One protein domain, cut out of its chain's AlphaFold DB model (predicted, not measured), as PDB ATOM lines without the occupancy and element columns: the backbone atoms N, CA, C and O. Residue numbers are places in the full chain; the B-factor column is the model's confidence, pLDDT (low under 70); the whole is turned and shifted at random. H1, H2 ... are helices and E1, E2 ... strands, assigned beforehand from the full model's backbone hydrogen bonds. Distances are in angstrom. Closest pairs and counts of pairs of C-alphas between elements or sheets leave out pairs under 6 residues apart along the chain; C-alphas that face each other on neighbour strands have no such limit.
ATOM      1  N   PRO A 175     143.333 106.095 148.358       86.12
ATOM      2  CA  PRO A 175     143.841 107.200 149.158       86.12
ATOM      3  C   PRO A 175     142.887 108.399 149.145       86.12
ATOM      4  O   PRO A 175     142.558 108.933 148.087       86.12
ATOM      5  N   VAL A 176     142.460 108.838 150.332       81.25
ATOM      6  CA  VAL A 176     141.606 110.030 150.486       81.25
ATOM      7  C   VAL A 176     142.417 111.310 150.290       81.25
ATOM      8  O   VAL A 176     141.931 112.273 149.703       81.25
ATOM      9  N   ASN A 177     143.664 111.303 150.764       84.00
ATOM     10  CA  ASN A 177     144.589 112.419 150.644       84.00
ATOM     11  C   ASN A 177     145.727 112.030 149.710       84.00
ATOM     12  O   ASN A 177     146.321 110.960 149.850       84.00
ATOM     13  N   ILE A 178     146.034 112.926 148.782       87.56
ATOM     14  CA  ILE A 178     147.243 112.831 147.978       87.56
ATOM     15  C   ILE A 178     148.391 113.378 148.839       87.56
ATOM     16  O   ILE A 178     148.254 114.489 149.354       87.56
ATOM     17  N   PRO A 179     149.480 112.620 149.047       87.69
ATOM     18  CA  PRO A 179     150.607 113.091 149.841       87.69
ATOM     19  C   PRO A 179     151.310 114.266 149.152       87.69
ATOM     20  O   PRO A 179     151.455 114.290 147.928       87.69
ATOM     21  N   GLU A 180     151.761 115.231 149.949       86.56
ATOM     22  CA  GLU A 180     152.634 116.307 149.480       86.56
ATOM     23  C   GLU A 180     154.075 115.794 149.469       86.56
ATOM     24  O   GLU A 180     154.628 115.452 150.512       86.56
ATOM     25  N   VAL A 181     154.679 115.726 148.284       85.06
ATOM     26  CA  VAL A 181     156.070 115.299 148.109       85.06
ATOM     27  C   VAL A 181     156.828 116.422 147.417       85.06
ATOM     28  O   VAL A 181     156.416 116.889 146.352       85.06
ATOM     29  N   GLU A 182     157.921 116.878 148.028       82.56
ATOM     30  CA  GLU A 182     158.738 117.961 147.480       82.56
ATOM     31  C   GLU A 182     159.203 117.625 146.054       82.56
ATOM     32  O   GLU A 182     159.657 116.518 145.768       82.56
ATOM     33  N   GLY A 183     159.036 118.574 145.130       82.38
ATOM     34  CA  GLY A 183     159.402 118.394 143.723       82.38
ATOM     35  C   GLY A 183     158.402 117.602 142.869       82.38
ATOM     36  O   GLY A 183     158.606 117.512 141.659       82.38
ATOM     37  N   LEU A 184     157.305 117.082 143.438       85.88
ATOM     38  CA  LEU A 184     156.276 116.342 142.700       85.88
ATOM     39  C   LEU A 184     154.909 117.030 142.765       85.88
ATOM     40  O   LEU A 184     154.420 117.412 143.825       85.88
ATOM     41  N   GLN A 185     154.242 117.114 141.614       89.56
ATOM     42  CA  GLN A 185     152.826 117.461 141.535       89.56
ATOM     43  C   GLN A 185     152.023 116.193 141.241       89.56
ATOM     44  O   GLN A 185     152.089 115.649 140.139       89.56
ATOM     45  N   ILE A 186     151.259 115.725 142.228       90.31
ATOM     46  CA  ILE A 186     150.530 114.456 142.154       90.31
ATOM     47  C   ILE A 186     149.028 114.737 142.053       90.31
ATOM     48  O   ILE A 186     148.473 115.542 142.798       90.31
ATOM     49  N   ALA A 187     148.360 114.061 141.121       91.88
ATOM     50  CA  ALA A 187     146.910 114.066 140.981       91.88
ATOM     51  C   ALA A 187     146.437 112.650 140.641       91.88
ATOM     52  O   ALA A 187     147.036 111.983 139.798       91.88
ATOM     53  N   ALA A 188     145.354 112.196 141.270       91.06
ATOM     54  CA  ALA A 188     144.782 110.881 141.015       91.06
ATOM     55  C   ALA A 188     143.254 110.921 141.078       91.06
ATOM     56  O   ALA A 188     142.660 111.672 141.852       91.06
ATOM     57  N   ARG A 189     142.613 110.114 140.231       89.44
ATOM     58  CA  ARG A 189     141.162 109.930 140.209       89.44
ATOM     59  C   ARG A 189     140.848 108.566 139.610       89.44
ATOM     60  O   ARG A 189     141.336 108.251 138.533       89.44
ATOM     61  N   SER A 190     139.992 107.805 140.283       87.88
ATOM     62  CA  SER A 190     139.383 106.585 139.749       87.88
ATOM     63  C   SER A 190     137.871 106.798 139.693       87.88
ATOM     64  O   SER A 190     137.292 107.358 140.626       87.88
ATOM     65  N   ILE A 191     137.239 106.438 138.574       88.12
ATOM     66  CA  ILE A 191     135.789 106.542 138.379       88.12
ATOM     67  C   ILE A 191     135.302 105.163 137.930       88.12
ATOM     68  O   ILE A 191     135.626 104.761 136.813       88.12
ATOM     69  N   PRO A 192     134.538 104.434 138.758       87.00
ATOM     70  CA  PRO A 192     134.025 103.132 138.362       87.00
ATOM     71  C   PRO A 192     132.990 103.266 137.235       87.00
ATOM     72  O   PRO A 192     132.228 104.233 137.185       87.00
ATOM     73  N   ALA A 193     132.949 102.279 136.336       84.69
ATOM     74  CA  ALA A 193     131.940 102.198 135.275       84.69
ATOM     75  C   ALA A 193     130.561 101.730 135.790       84.69
ATOM     76  O   ALA A 193     129.537 102.017 135.175       84.69
ATOM     77  N   GLU A 194     130.544 101.018 136.919       85.12
ATOM     78  CA  GLU A 194     129.348 100.552 137.629       85.12
ATOM     79  C   GLU A 194     129.341 101.118 139.064       85.12
ATOM     80  O   GLU A 194     129.893 102.186 139.323       85.12
ATOM     81  N   LEU A 195     128.728 100.411 140.020       83.31
ATOM     82  CA  LEU A 195     128.748 100.778 141.442       83.31
ATOM     83  C   LEU A 195     130.172 100.771 142.032       83.31
ATOM     84  O   LEU A 195     130.506 101.632 142.840       83.31
ATOM     85  N   VAL A 196     131.018  99.823 141.615       86.94
ATOM     86  CA  VAL A 196     132.421  99.671 142.046       86.94
ATOM     87  C   VAL A 196     133.322  99.321 140.857       86.94
ATOM     88  O   VAL A 196     132.825  98.921 139.803       86.94
ATOM     89  N   GLY A 197     134.640  99.480 141.015       86.31
ATOM     90  CA  GLY A 197     135.622  99.296 139.940       86.31
ATOM     91  C   GLY A 197     136.776  98.358 140.301       86.31
ATOM     92  O   GLY A 197     137.063  98.135 141.479       86.31
ATOM     93  N   GLY A 198     137.422  97.830 139.255       88.94
ATOM     94  CA  GLY A 198     138.678  97.074 139.328       88.94
ATOM     95  C   GLY A 198     139.934  97.953 139.304       88.94
ATOM     96  O   GLY A 198     141.026  97.457 139.571       88.94
ATOM     97  N   ASP A 199     139.779  99.250 139.039       91.94
ATOM     98  CA  ASP A 199     140.884 100.202 138.963       91.94
ATOM     99  C   ASP A 199     141.217 100.760 140.347       91.94
ATOM    100  O   ASP A 199     140.336 101.241 141.074       91.94
ATOM    101  N   PHE A 200     142.502 100.786 140.687       93.25
ATOM    102  CA  PHE A 200     142.990 101.370 141.927       93.25
ATOM    103  C   PHE A 200     144.312 102.102 141.754       93.25
ATOM    104  O   PHE A 200     145.071 101.879 140.812       93.25
ATOM    105  N   TYR A 201     144.596 102.962 142.723       94.06
ATOM    106  CA  TYR A 201     145.910 103.538 142.934       94.06
ATOM    107  C   TYR A 201     146.196 103.590 144.432       94.06
ATOM    108  O   TYR A 201     145.266 103.598 145.240       94.06
ATOM    109  N   ASP A 202     147.471 103.604 144.798       92.88
ATOM    110  CA  ASP A 202     147.904 103.749 146.185       92.88
ATOM    111  C   ASP A 202     149.250 104.474 146.252       92.88
ATOM    112  O   ASP A 202     150.035 104.437 145.297       92.88
ATOM    113  N   PHE A 203     149.506 105.130 147.381       91.38
ATOM    114  CA  PHE A 203     150.747 105.854 147.637       91.38
ATOM    115  C   PHE A 203     151.412 105.295 148.890       91.38
ATOM    116  O   PHE A 203     150.749 105.054 149.897       91.38
ATOM    117  N   PHE A 204     152.724 105.115 148.831       87.44
ATOM    118  CA  PHE A 204     153.522 104.571 149.919       87.44
ATOM    119  C   PHE A 204     154.640 105.555 150.229       87.44
ATOM    120  O   PHE A 204     155.496 105.805 149.387       87.44
ATOM    121  N   ASP A 205     154.624 106.135 151.421       82.69
ATOM    122  CA  ASP A 205     155.650 107.082 151.841       82.69
ATOM    123  C   ASP A 205     156.631 106.382 152.790       82.69
ATOM    124  O   ASP A 205     156.276 106.053 153.924       82.69
ATOM    125  N   PHE A 206     157.836 106.071 152.302       77.38
ATOM    126  CA  PHE A 206     158.867 105.361 153.060       77.38
ATOM    127  C   PHE A 206     159.899 106.363 153.598       77.38
ATOM    128  O   PHE A 206     160.988 106.508 153.040       77.38
ATOM    129  N   ASP A 207     159.567 107.040 154.700       70.94
ATOM    130  CA  ASP A 207     160.378 108.111 155.308       70.94
ATOM    131  C   ASP A 207     160.816 109.207 154.294       70.94
ATOM    132  O   ASP A 207     160.229 109.381 153.225       70.94
ATOM    133  N   ASP A 208     161.859 109.975 154.622       67.56
ATOM    134  CA  ASP A 208     162.293 111.166 153.874       67.56
ATOM    135  C   ASP A 208     162.944 110.888 152.502       67.56
ATOM    136  O   ASP A 208     163.178 111.837 151.757       67.56
ATOM    137  N   ASP A 209     163.183 109.627 152.114       76.38
ATOM    138  CA  ASP A 209     164.024 109.315 150.943       76.38
ATOM    139  C   ASP A 209     163.273 108.706 149.749       76.38
ATOM    140  O   ASP A 209     163.649 108.973 148.610       76.38
ATOM    141  N   VAL A 210     162.236 107.883 149.960       82.50
ATOM    142  CA  VAL A 210     161.611 107.110 148.867       82.50
ATOM    143  C   VAL A 210     160.094 107.234 148.883       82.50
ATOM    144  O   VAL A 210     159.433 106.955 149.882       82.50
ATOM    145  N   PHE A 211     159.536 107.596 147.732       86.94
ATOM    146  CA  PHE A 211     158.103 107.667 147.491       86.94
ATOM    147  C   PHE A 211     157.656 106.576 146.511       86.94
ATOM    148  O   PHE A 211     158.094 106.537 145.362       86.94
ATOM    149  N   GLY A 212     156.775 105.689 146.959       88.69
ATOM    150  CA  GLY A 212     156.164 104.635 146.159       88.69
ATOM    151  C   GLY A 212     154.807 105.050 145.594       88.69
ATOM    152  O   GLY A 212     153.949 105.567 146.309       88.69
ATOM    153  N   VAL A 213     154.566 104.750 144.322       91.38
ATOM    154  CA  VAL A 213     153.255 104.892 143.677       91.38
ATOM    155  C   VAL A 213     152.858 103.583 143.012       91.38
ATOM    156  O   VAL A 213     153.659 102.953 142.324       91.38
ATOM    157  N   CYS A 214     151.607 103.172 143.210       92.75
ATOM    158  CA  CYS A 214     151.013 102.021 142.543       92.75
ATOM    159  C   CYS A 214     149.760 102.446 141.785       92.75
ATOM    160  O   CYS A 214     148.943 103.194 142.315       92.75
ATOM    161  N   VAL A 215     149.574 101.910 140.582       95.12
ATOM    162  CA  VAL A 215     148.308 101.952 139.839       95.12
ATOM    163  C   VAL A 215     148.043 100.557 139.298       95.12
ATOM    164  O   VAL A 215     148.966  99.909 138.807       95.12
ATOM    165  N   GLY A 216     146.809 100.076 139.371       93.69
ATOM    166  CA  GLY A 216     146.461  98.771 138.825       93.69
ATOM    167  C   GLY A 216     145.004  98.640 138.422       93.69
ATOM    168  O   GLY A 216     144.167  99.456 138.794       93.69
ATOM    169  N   ASP A 217     144.744  97.593 137.652       93.25
ATOM    170  CA  ASP A 217     143.452  97.211 137.093       93.25
ATOM    171  C   ASP A 217     143.267  95.694 137.257       93.25
ATOM    172  O   ASP A 217     144.121  94.880 136.871       93.25
ATOM    173  N   ALA A 218     142.161  95.316 137.889       91.19
ATOM    174  CA  ALA A 218     141.730  93.941 138.057       91.19
ATOM    175  C   ALA A 218     140.837  93.492 136.894       91.19
ATOM    176  O   ALA A 218     139.803  94.088 136.610       91.19
ATOM    177  N   SER A 219     141.163  92.344 136.295       89.50
ATOM    178  CA  SER A 219     140.380  91.764 135.206       89.50
ATOM    179  C   SER A 219     138.922  91.513 135.620       89.50
ATOM    180  O   SER A 219     138.668  90.820 136.612       89.50
ATOM    181  N   GLY A 220     137.975  91.985 134.810       85.75
ATOM    182  CA  GLY A 220     136.539  91.875 135.066       85.75
ATOM    183  C   GLY A 220     135.922  93.235 135.382       85.75
ATOM    184  O   GLY A 220     136.472  94.268 135.028       85.75
ATOM    185  N   HIS A 221     134.749  93.241 136.012       83.12
ATOM    186  CA  HIS A 221     134.094  94.462 136.479       83.12
ATOM    187  C   HIS A 221     133.203  94.165 137.691       83.12
ATOM    188  O   HIS A 221     132.988  93.004 138.058       83.12
ATOM    189  N   GLY A 222     132.705  95.225 138.324       85.00
ATOM    190  CA  GLY A 222     131.801  95.127 139.461       85.00
ATOM    191  C   GLY A 222     132.460  94.562 140.721       85.00
ATOM    192  O   GLY A 222     133.672  94.661 140.933       85.00
ATOM    193  N   LEU A 223     131.634  93.988 141.600       84.56
ATOM    194  CA  LEU A 223     132.036  93.582 142.951       84.56
ATOM    195  C   LEU A 223     133.183  92.551 143.003       84.56
ATOM    196  O   LEU A 223     134.074  92.729 143.832       84.56
ATOM    197  N   PRO A 224     133.242  91.516 142.139       86.00
ATOM    198  CA  PRO A 224     134.355  90.564 142.161       86.00
ATOM    199  C   PRO A 224     135.721  91.213 141.895       86.00
ATOM    200  O   PRO A 224     136.686  90.905 142.594       86.00
ATOM    201  N   ALA A 225     135.802  92.141 140.933       88.50
ATOM    202  CA  ALA A 225     137.038  92.868 140.630       88.50
ATOM    203  C   ALA A 225     137.438  93.794 141.792       88.50
ATOM    204  O   ALA A 225     138.595  93.806 142.207       88.50
ATOM    205  N   ALA A 226     136.467  94.490 142.390       88.88
ATOM    206  CA  ALA A 226     136.681  95.337 143.563       88.88
ATOM    207  C   ALA A 226     137.220  94.574 144.791       88.88
ATOM    208  O   ALA A 226     138.067  95.088 145.524       88.88
ATOM    209  N   LEU A 227     136.757  93.343 145.023       87.81
ATOM    210  CA  LEU A 227     137.279  92.493 146.100       87.81
ATOM    211  C   LEU A 227     138.726  92.062 145.831       87.81
ATOM    212  O   LEU A 227     139.547  92.069 146.744       87.81
ATOM    213  N   LEU A 228     139.061  91.756 144.578       89.50
ATOM    214  CA  LEU A 228     140.429  91.413 144.199       89.50
ATOM    215  C   LEU A 228     141.390  92.595 144.400       89.50
ATOM    216  O   LEU A 228     142.487  92.426 144.934       89.50
ATOM    217  N   VAL A 229     140.954  93.804 144.032       90.44
ATOM    218  CA  VAL A 229     141.670  95.055 144.321       90.44
ATOM    219  C   VAL A 229     141.939  95.207 145.813       90.44
ATOM    220  O   VAL A 229     143.065  95.512 146.199       90.44
ATOM    221  N   ARG A 230     140.935  94.964 146.666       90.00
ATOM    222  CA  ARG A 230     141.090  95.032 148.125       90.00
ATOM    223  C   ARG A 230     142.205  94.125 148.625       90.00
ATOM    224  O   ARG A 230     143.023  94.570 149.434       90.00
ATOM    225  N   ASP A 231     142.236  92.882 148.160       89.62
ATOM    226  CA  ASP A 231     143.252  91.913 148.568       89.62
ATOM    227  C   ASP A 231     144.653  92.355 148.120       89.62
ATOM    228  O   ASP A 231     145.606  92.278 148.898       89.62
ATOM    229  N   VAL A 232     144.775  92.882 146.894       91.12
ATOM    230  CA  VAL A 232     146.038  93.416 146.362       91.12
ATOM    231  C   VAL A 232     146.504  94.633 147.154       91.12
ATOM    232  O   VAL A 232     147.624  94.617 147.655       91.12
ATOM    233  N   VAL A 233     145.659  95.651 147.332       90.44
ATOM    234  CA  VAL A 233     145.988  96.874 148.087       90.44
ATOM    235  C   VAL A 233     146.397  96.534 149.518       90.44
ATOM    236  O   VAL A 233     147.440  96.981 149.992       90.44
ATOM    237  N   THR A 234     145.627  95.681 150.198       89.50
ATOM    238  CA  THR A 234     145.945  95.248 151.568       89.50
ATOM    239  C   THR A 234     147.281  94.509 151.611       89.50
ATOM    240  O   THR A 234     148.121  94.787 152.464       89.50
ATOM    241  N   GLY A 235     147.515  93.599 150.663       89.62
ATOM    242  CA  GLY A 235     148.766  92.858 150.570       89.62
ATOM    243  C   GLY A 235     149.982  93.737 150.261       89.62
ATOM    244  O   GLY A 235     151.054  93.484 150.809       89.62
ATOM    245  N   LEU A 236     149.819  94.779 149.440       88.94
ATOM    246  CA  LEU A 236     150.859  95.774 149.172       88.94
ATOM    247  C   LEU A 236     151.159  96.608 150.419       88.94
ATOM    248  O   LEU A 236     152.314  96.667 150.824       88.94
ATOM    249  N   ARG A 237     150.137  97.153 151.091       87.50
ATOM    250  CA  ARG A 237     150.294  97.921 152.342       87.50
ATOM    251  C   ARG A 237     150.952  97.126 153.467       87.50
ATOM    252  O   ARG A 237     151.683  97.697 154.263       87.50
ATOM    253  N   MET A 238     150.713  95.818 153.534       85.81
ATOM    254  CA  MET A 238     151.353  94.939 154.521       85.81
ATOM    255  C   MET A 238     152.756  94.472 154.118       85.81
ATOM    256  O   MET A 238     153.507  93.997 154.965       85.81
ATOM    257  N   GLY A 239     153.064  94.462 152.821       82.38
ATOM    258  CA  GLY A 239     154.248  93.798 152.280       82.38
ATOM    259  C   GLY A 239     155.318  94.740 151.742       82.38
ATOM    260  O   GLY A 239     156.443  94.293 151.509       82.38
ATOM    261  N   LEU A 240     154.980  96.001 151.488       81.00
ATOM    262  CA  LEU A 240     155.930  97.032 151.103       81.00
ATOM    263  C   LEU A 240     156.429  97.729 152.372       81.00
ATOM    264  O   LEU A 240     155.698  98.453 153.035       81.00
ATOM    265  N   GLU A 241     157.692  97.478 152.701       71.00
ATOM    266  CA  GLU A 241     158.446  98.139 153.764       71.00
ATOM    267  C   GLU A 241     159.853  98.441 153.228       71.00
ATOM    268  O   GLU A 241     160.364  97.693 152.389       71.00
ATOM    269  N   LYS A 242     160.508  99.480 153.767       61.94
ATOM    270  CA  LYS A 242     161.802 100.047 153.321       61.94
ATOM    271  C   LYS A 242     162.916  99.028 153.014       61.94
ATOM    272  O   LYS A 242     163.816  99.307 152.230       61.94
ATOM    273  N   HIS A 243     162.894  97.847 153.635       58.66
ATOM    274  CA  HIS A 243     163.953  96.835 153.523       58.66
ATOM    275  C   HIS A 243     163.547  95.550 152.785       58.66
ATOM    276  O   HIS A 243     164.358  94.624 152.668       58.66
ATOM    277  N   LEU A 244     162.317  95.460 152.273       62.94
ATOM    278  CA  LEU A 244     161.857  94.298 151.518       62.94
ATOM    279  C   LEU A 244     162.118  94.493 150.025       62.94
ATOM    280  O   LEU A 244     161.721  95.480 149.419       62.94
ATOM    281  N   LYS A 245     162.765  93.506 149.392       69.94
ATOM    282  CA  LYS A 245     162.934  93.511 147.935       69.94
ATOM    283  C   LYS A 245     161.557  93.422 147.280       69.94
ATOM    284  O   LYS A 245     160.929  92.368 147.352       69.94
ATOM    285  N   MET A 246     161.157  94.473 146.572       79.62
ATOM    286  CA  MET A 246     159.931  94.597 145.770       79.62
ATOM    287  C   MET A 246     159.513  93.286 145.071       79.62
ATOM    288  O   MET A 246     158.397  92.795 145.237       79.62
ATOM    289  N   VAL A 247     160.454  92.637 144.376       84.56
ATOM    290  CA  VAL A 247     160.247  91.354 143.673       84.56
ATOM    291  C   VAL A 247     159.722  90.244 144.594       84.56
ATOM    292  O   VAL A 247     158.870  89.449 144.195       84.56
ATOM    293  N   TYR A 248     160.228  90.164 145.825       85.12
ATOM    294  CA  TYR A 248     159.783  89.178 146.805       85.12
ATOM    295  C   TYR A 248     158.344  89.450 147.253       85.12
ATOM    296  O   TYR A 248     157.539  88.517 147.277       85.12
ATOM    297  N   THR A 249     158.008  90.711 147.541       85.62
ATOM    298  CA  THR A 249     156.655  91.122 147.942       85.62
ATOM    299  C   THR A 249     155.638  90.793 146.856       85.62
ATOM    300  O   THR A 249     154.668  90.089 147.135       85.62
ATOM    301  N   PHE A 250     155.901  91.166 145.601       89.62
ATOM    302  CA  PHE A 250     155.006  90.840 144.485       89.62
ATOM    303  C   PHE A 250     154.879  89.336 144.243       89.62
ATOM    304  O   PHE A 250     153.775  88.837 144.029       89.62
ATOM    305  N   LYS A 251     155.974  88.572 144.343       89.62
ATOM    306  CA  LYS A 251     155.918  87.108 144.209       89.62
ATOM    307  C   LYS A 251     155.083  86.469 145.319       89.62
ATOM    308  O   LYS A 251     154.328  85.532 145.062       89.62
ATOM    309  N   LYS A 252     155.218  86.958 146.554       88.56
ATOM    310  CA  LYS A 252     154.428  86.490 147.698       88.56
ATOM    311  C   LYS A 252     152.954  86.851 147.523       88.56
ATOM    312  O   LYS A 252     152.120  85.964 147.675       88.56
ATOM    313  N   LEU A 253     152.654  88.094 147.144       89.19
ATOM    314  CA  LEU A 253     151.296  88.566 146.879       89.19
ATOM    315  C   LEU A 253     150.627  87.734 145.783       89.19
ATOM    316  O   LEU A 253     149.564  87.168 146.013       89.19
ATOM    317  N   ASN A 254     151.299  87.546 144.645       91.06
ATOM    318  CA  ASN A 254     150.800  86.722 143.547       91.06
ATOM    319  C   ASN A 254     150.472  85.289 143.995       91.06
ATOM    320  O   ASN A 254     149.441  84.748 143.617       91.06
ATOM    321  N   ASN A 255     151.307  84.674 144.839       89.00
ATOM    322  CA  ASN A 255     151.034  83.331 145.360       89.00
ATOM    323  C   ASN A 255     149.823  83.277 146.303       89.00
ATOM    324  O   ASN A 255     149.154  82.246 146.359       89.00
ATOM    325  N   VAL A 256     149.566  84.341 147.071       86.31
ATOM    326  CA  VAL A 256     148.385  84.434 147.944       86.31
ATOM    327  C   VAL A 256     147.129  84.572 147.091       86.31
ATOM    328  O   VAL A 256     146.223  83.756 147.228       86.31
ATOM    329  N   ILE A 257     147.129  85.525 146.159       85.19
ATOM    330  CA  ILE A 257     146.014  85.774 145.240       85.19
ATOM    331  C   ILE A 257     145.710  84.533 144.389       85.19
ATOM    332  O   ILE A 257     144.566  84.108 144.277       85.19
ATOM    333  N   TYR A 258     146.737  83.864 143.864       85.38
ATOM    334  CA  TYR A 258     146.564  82.639 143.081       85.38
ATOM    335  C   TYR A 258     145.874  81.505 143.863       85.38
ATOM    336  O   TYR A 258     145.233  80.645 143.266       85.38
ATOM    337  N   ARG A 259     145.997  81.478 145.197       82.06
ATOM    338  CA  ARG A 259     145.326  80.479 146.045       82.06
ATOM    339  C   ARG A 259     143.889  80.853 146.396       82.06
ATOM    340  O   ARG A 259     143.118  79.949 146.703       82.06
ATOM    341  N   SER A 260     143.551  82.142 146.415       70.44
ATOM    342  CA  SER A 260     142.225  82.631 146.814       70.44
ATOM    343  C   SER A 260     141.263  82.833 145.641       70.44
ATOM    344  O   SER A 260     140.055  82.878 145.859       70.44
ATOM    345  N   VAL A 261     141.766  82.932 144.408       66.12
ATOM    346  CA  VAL A 261     140.982  83.363 143.243       66.12
ATOM    347  C   VAL A 261     140.685  82.206 142.278       66.12
ATOM    348  O   VAL A 261     141.519  81.335 142.041       66.12
ATOM    349  N   TYR A 262     139.480  82.200 141.691       61.03
ATOM    350  CA  TYR A 262     139.114  81.292 140.597       61.03
ATOM    351  C   TYR A 262     140.042  81.506 139.388       61.03
ATOM    352  O   TYR A 262     140.428  82.629 139.085       61.03
ATOM    353  N   SER A 263     140.386  80.435 138.671       58.62
ATOM    354  CA  SER A 263     141.505  80.336 137.712       58.62
ATOM    355  C   SER A 263     141.511  81.289 136.497       58.62
ATOM    356  O   SER A 263     142.329  81.105 135.600       58.62
ATOM    357  N   THR A 264     140.614  82.273 136.421       74.81
ATOM    358  CA  THR A 264     140.450  83.191 135.283       74.81
ATOM    359  C   THR A 264     140.621  84.673 135.622       74.81
ATOM    360  O   THR A 264     140.524  85.488 134.709       74.81
ATOM    361  N   SER A 265     140.861  85.046 136.882       81.56
ATOM    362  CA  SER A 265     141.013  86.456 137.278       81.56
ATOM    363  C   SER A 265     142.459  86.803 137.637       81.56
ATOM    364  O   SER A 265     143.175  86.001 138.233       81.56
ATOM    365  N   PHE A 266     142.889  88.008 137.271       88.12
ATOM    366  CA  PHE A 266     144.233  88.531 137.506       88.12
ATOM    367  C   PHE A 266     144.197  90.049 137.721       88.12
ATOM    368  O   PHE A 266     143.203  90.707 137.422       88.12
ATOM    369  N   VAL A 267     145.294  90.608 138.230       91.56
ATOM    370  CA  VAL A 267     145.486  92.059 138.361       91.56
ATOM    371  C   VAL A 267     146.733  92.455 137.595       91.56
ATOM    372  O   VAL A 267     147.785  91.836 137.756       91.56
ATOM    373  N   SER A 268     146.608  93.488 136.772       93.44
ATOM    374  CA  SER A 268     147.736  94.159 136.136       93.44
ATOM    375  C   SER A 268     148.035  95.417 136.931       93.44
ATOM    376  O   SER A 268     147.133  96.204 137.187       93.44
ATOM    377  N   LEU A 269     149.280  95.617 137.347       94.06
ATOM    378  CA  LEU A 269     149.660  96.811 138.096       94.06
ATOM    379  C   LEU A 269     151.038  97.305 137.680       94.06
ATOM    380  O   LEU A 269     151.892  96.531 137.244       94.06
ATOM    381  N   VAL A 270     151.243  98.599 137.876       93.75
ATOM    382  CA  VAL A 270     152.521  99.293 137.778       93.75
ATOM    383  C   VAL A 270     152.839  99.855 139.154       93.75
ATOM    384  O   VAL A 270     152.019 100.555 139.742       93.75
ATOM    385  N   TYR A 271     154.034  99.551 139.648       91.44
ATOM    386  CA  TYR A 271     154.577 100.112 140.876       91.44
ATOM    387  C   TYR A 271     155.917 100.778 140.573       91.44
ATOM    388  O   TYR A 271     156.743 100.203 139.860       91.44
ATOM    389  N   ALA A 272     156.111 101.986 141.090       88.81
ATOM    390  CA  ALA A 272     157.328 102.767 140.922       88.81
ATOM    391  C   ALA A 272     157.769 103.348 142.266       88.81
ATOM    392  O   ALA A 272     156.936 103.809 143.041       88.81
ATOM    393  N   GLU A 273     159.077 103.338 142.511       87.38
ATOM    394  CA  GLU A 273     159.726 104.005 143.641       87.38
ATOM    395  C   GLU A 273     160.528 105.190 143.104       87.38
ATOM    396  O   GLU A 273     161.271 105.055 142.130       87.38
ATOM    397  N   ILE A 274     160.336 106.355 143.713       85.62
ATOM    398  CA  ILE A 274     160.956 107.620 143.334       85.62
ATOM    399  C   ILE A 274     161.815 108.069 144.513       85.62
ATOM    400  O   ILE A 274     161.296 108.275 145.609       85.62
ATOM    401  N   GLU A 275     163.121 108.218 144.294       82.31
ATOM    402  CA  GLU A 275     164.011 108.832 145.282       82.31
ATOM    403  C   GLU A 275     163.763 110.344 145.332       82.31
ATOM    404  O   GLU A 275     163.788 111.032 144.308       82.31
ATOM    405  N   LYS A 276     163.538 110.870 146.536       74.44
ATOM    406  CA  LYS A 276     163.251 112.289 146.787       74.44
ATOM    407  C   LYS A 276     164.495 113.180 146.607       74.44
ATOM    408  O   LYS A 276     164.369 114.395 146.498       74.44
TER     409      LYS A 276
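What this domain is: This is residues 175 to 276 of the 282 residues of the protein "PPM-type phosphatase domain-containing protein" of Melioribacter roseus (strain JCM 17771 / P3M-2) (UniProt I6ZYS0). A twisted three-stranded sheet has helix H1 packed along one face; H2 folds back beside H1, and unnamed residues 178 to 190 pass over the sheet's other face. The printed part has 102 residues, with two named helices and three named strands in the order E1, E2, H1, H2, E3 along the chain; the sheet's order is E1, E2, E3, all antiparallel. The mixed, two-layer domain is compact, radius of gyration of the C-alphas 14.2 A, and flat, 40 by 30 by 16 A.

Where its parts are: After residues 175 to 198, E1 spans residues 199 to 206, 23.4 A, from C-alpha 199 at (140.884, 100.202, 138.963). E2 is 210 to 218, 26.2 A; H1, 222 to 239, 25.9 A; H2, 246 to 260, 21.4 A; E3, 267 to 275, 25.9 A, ending at (164.011, 108.832, 145.282).

How they stand to each other: Hairpin E1 and E2 has N 202 and O 214 at 2.9 A; E2 and E3 have N 213 and O 272 at 2.9 A, both within hydrogen-bond range. H1 is on the sheet, height 8.7 A, along E2 at 20 degrees on the local plane. H1, with residues 231 to 239 alone, touches H2, C-alphas of Gly 239 and Thr 249 closest at 5.6 A, a steep tilt of 40 degrees, opposite ways, a helical hairpin. H2 only grazes the sheet. In H1 and H2 every O i to N i+4 pair is within hydrogen-bond range.

The domain as a whole: The farthest C-alphas, Glu 182 and Ser 263, are 42.5 A apart. The printed part has no cut and no long link. pLDDT is under 70 at residues 208, 242 to 245 and 261 to 263.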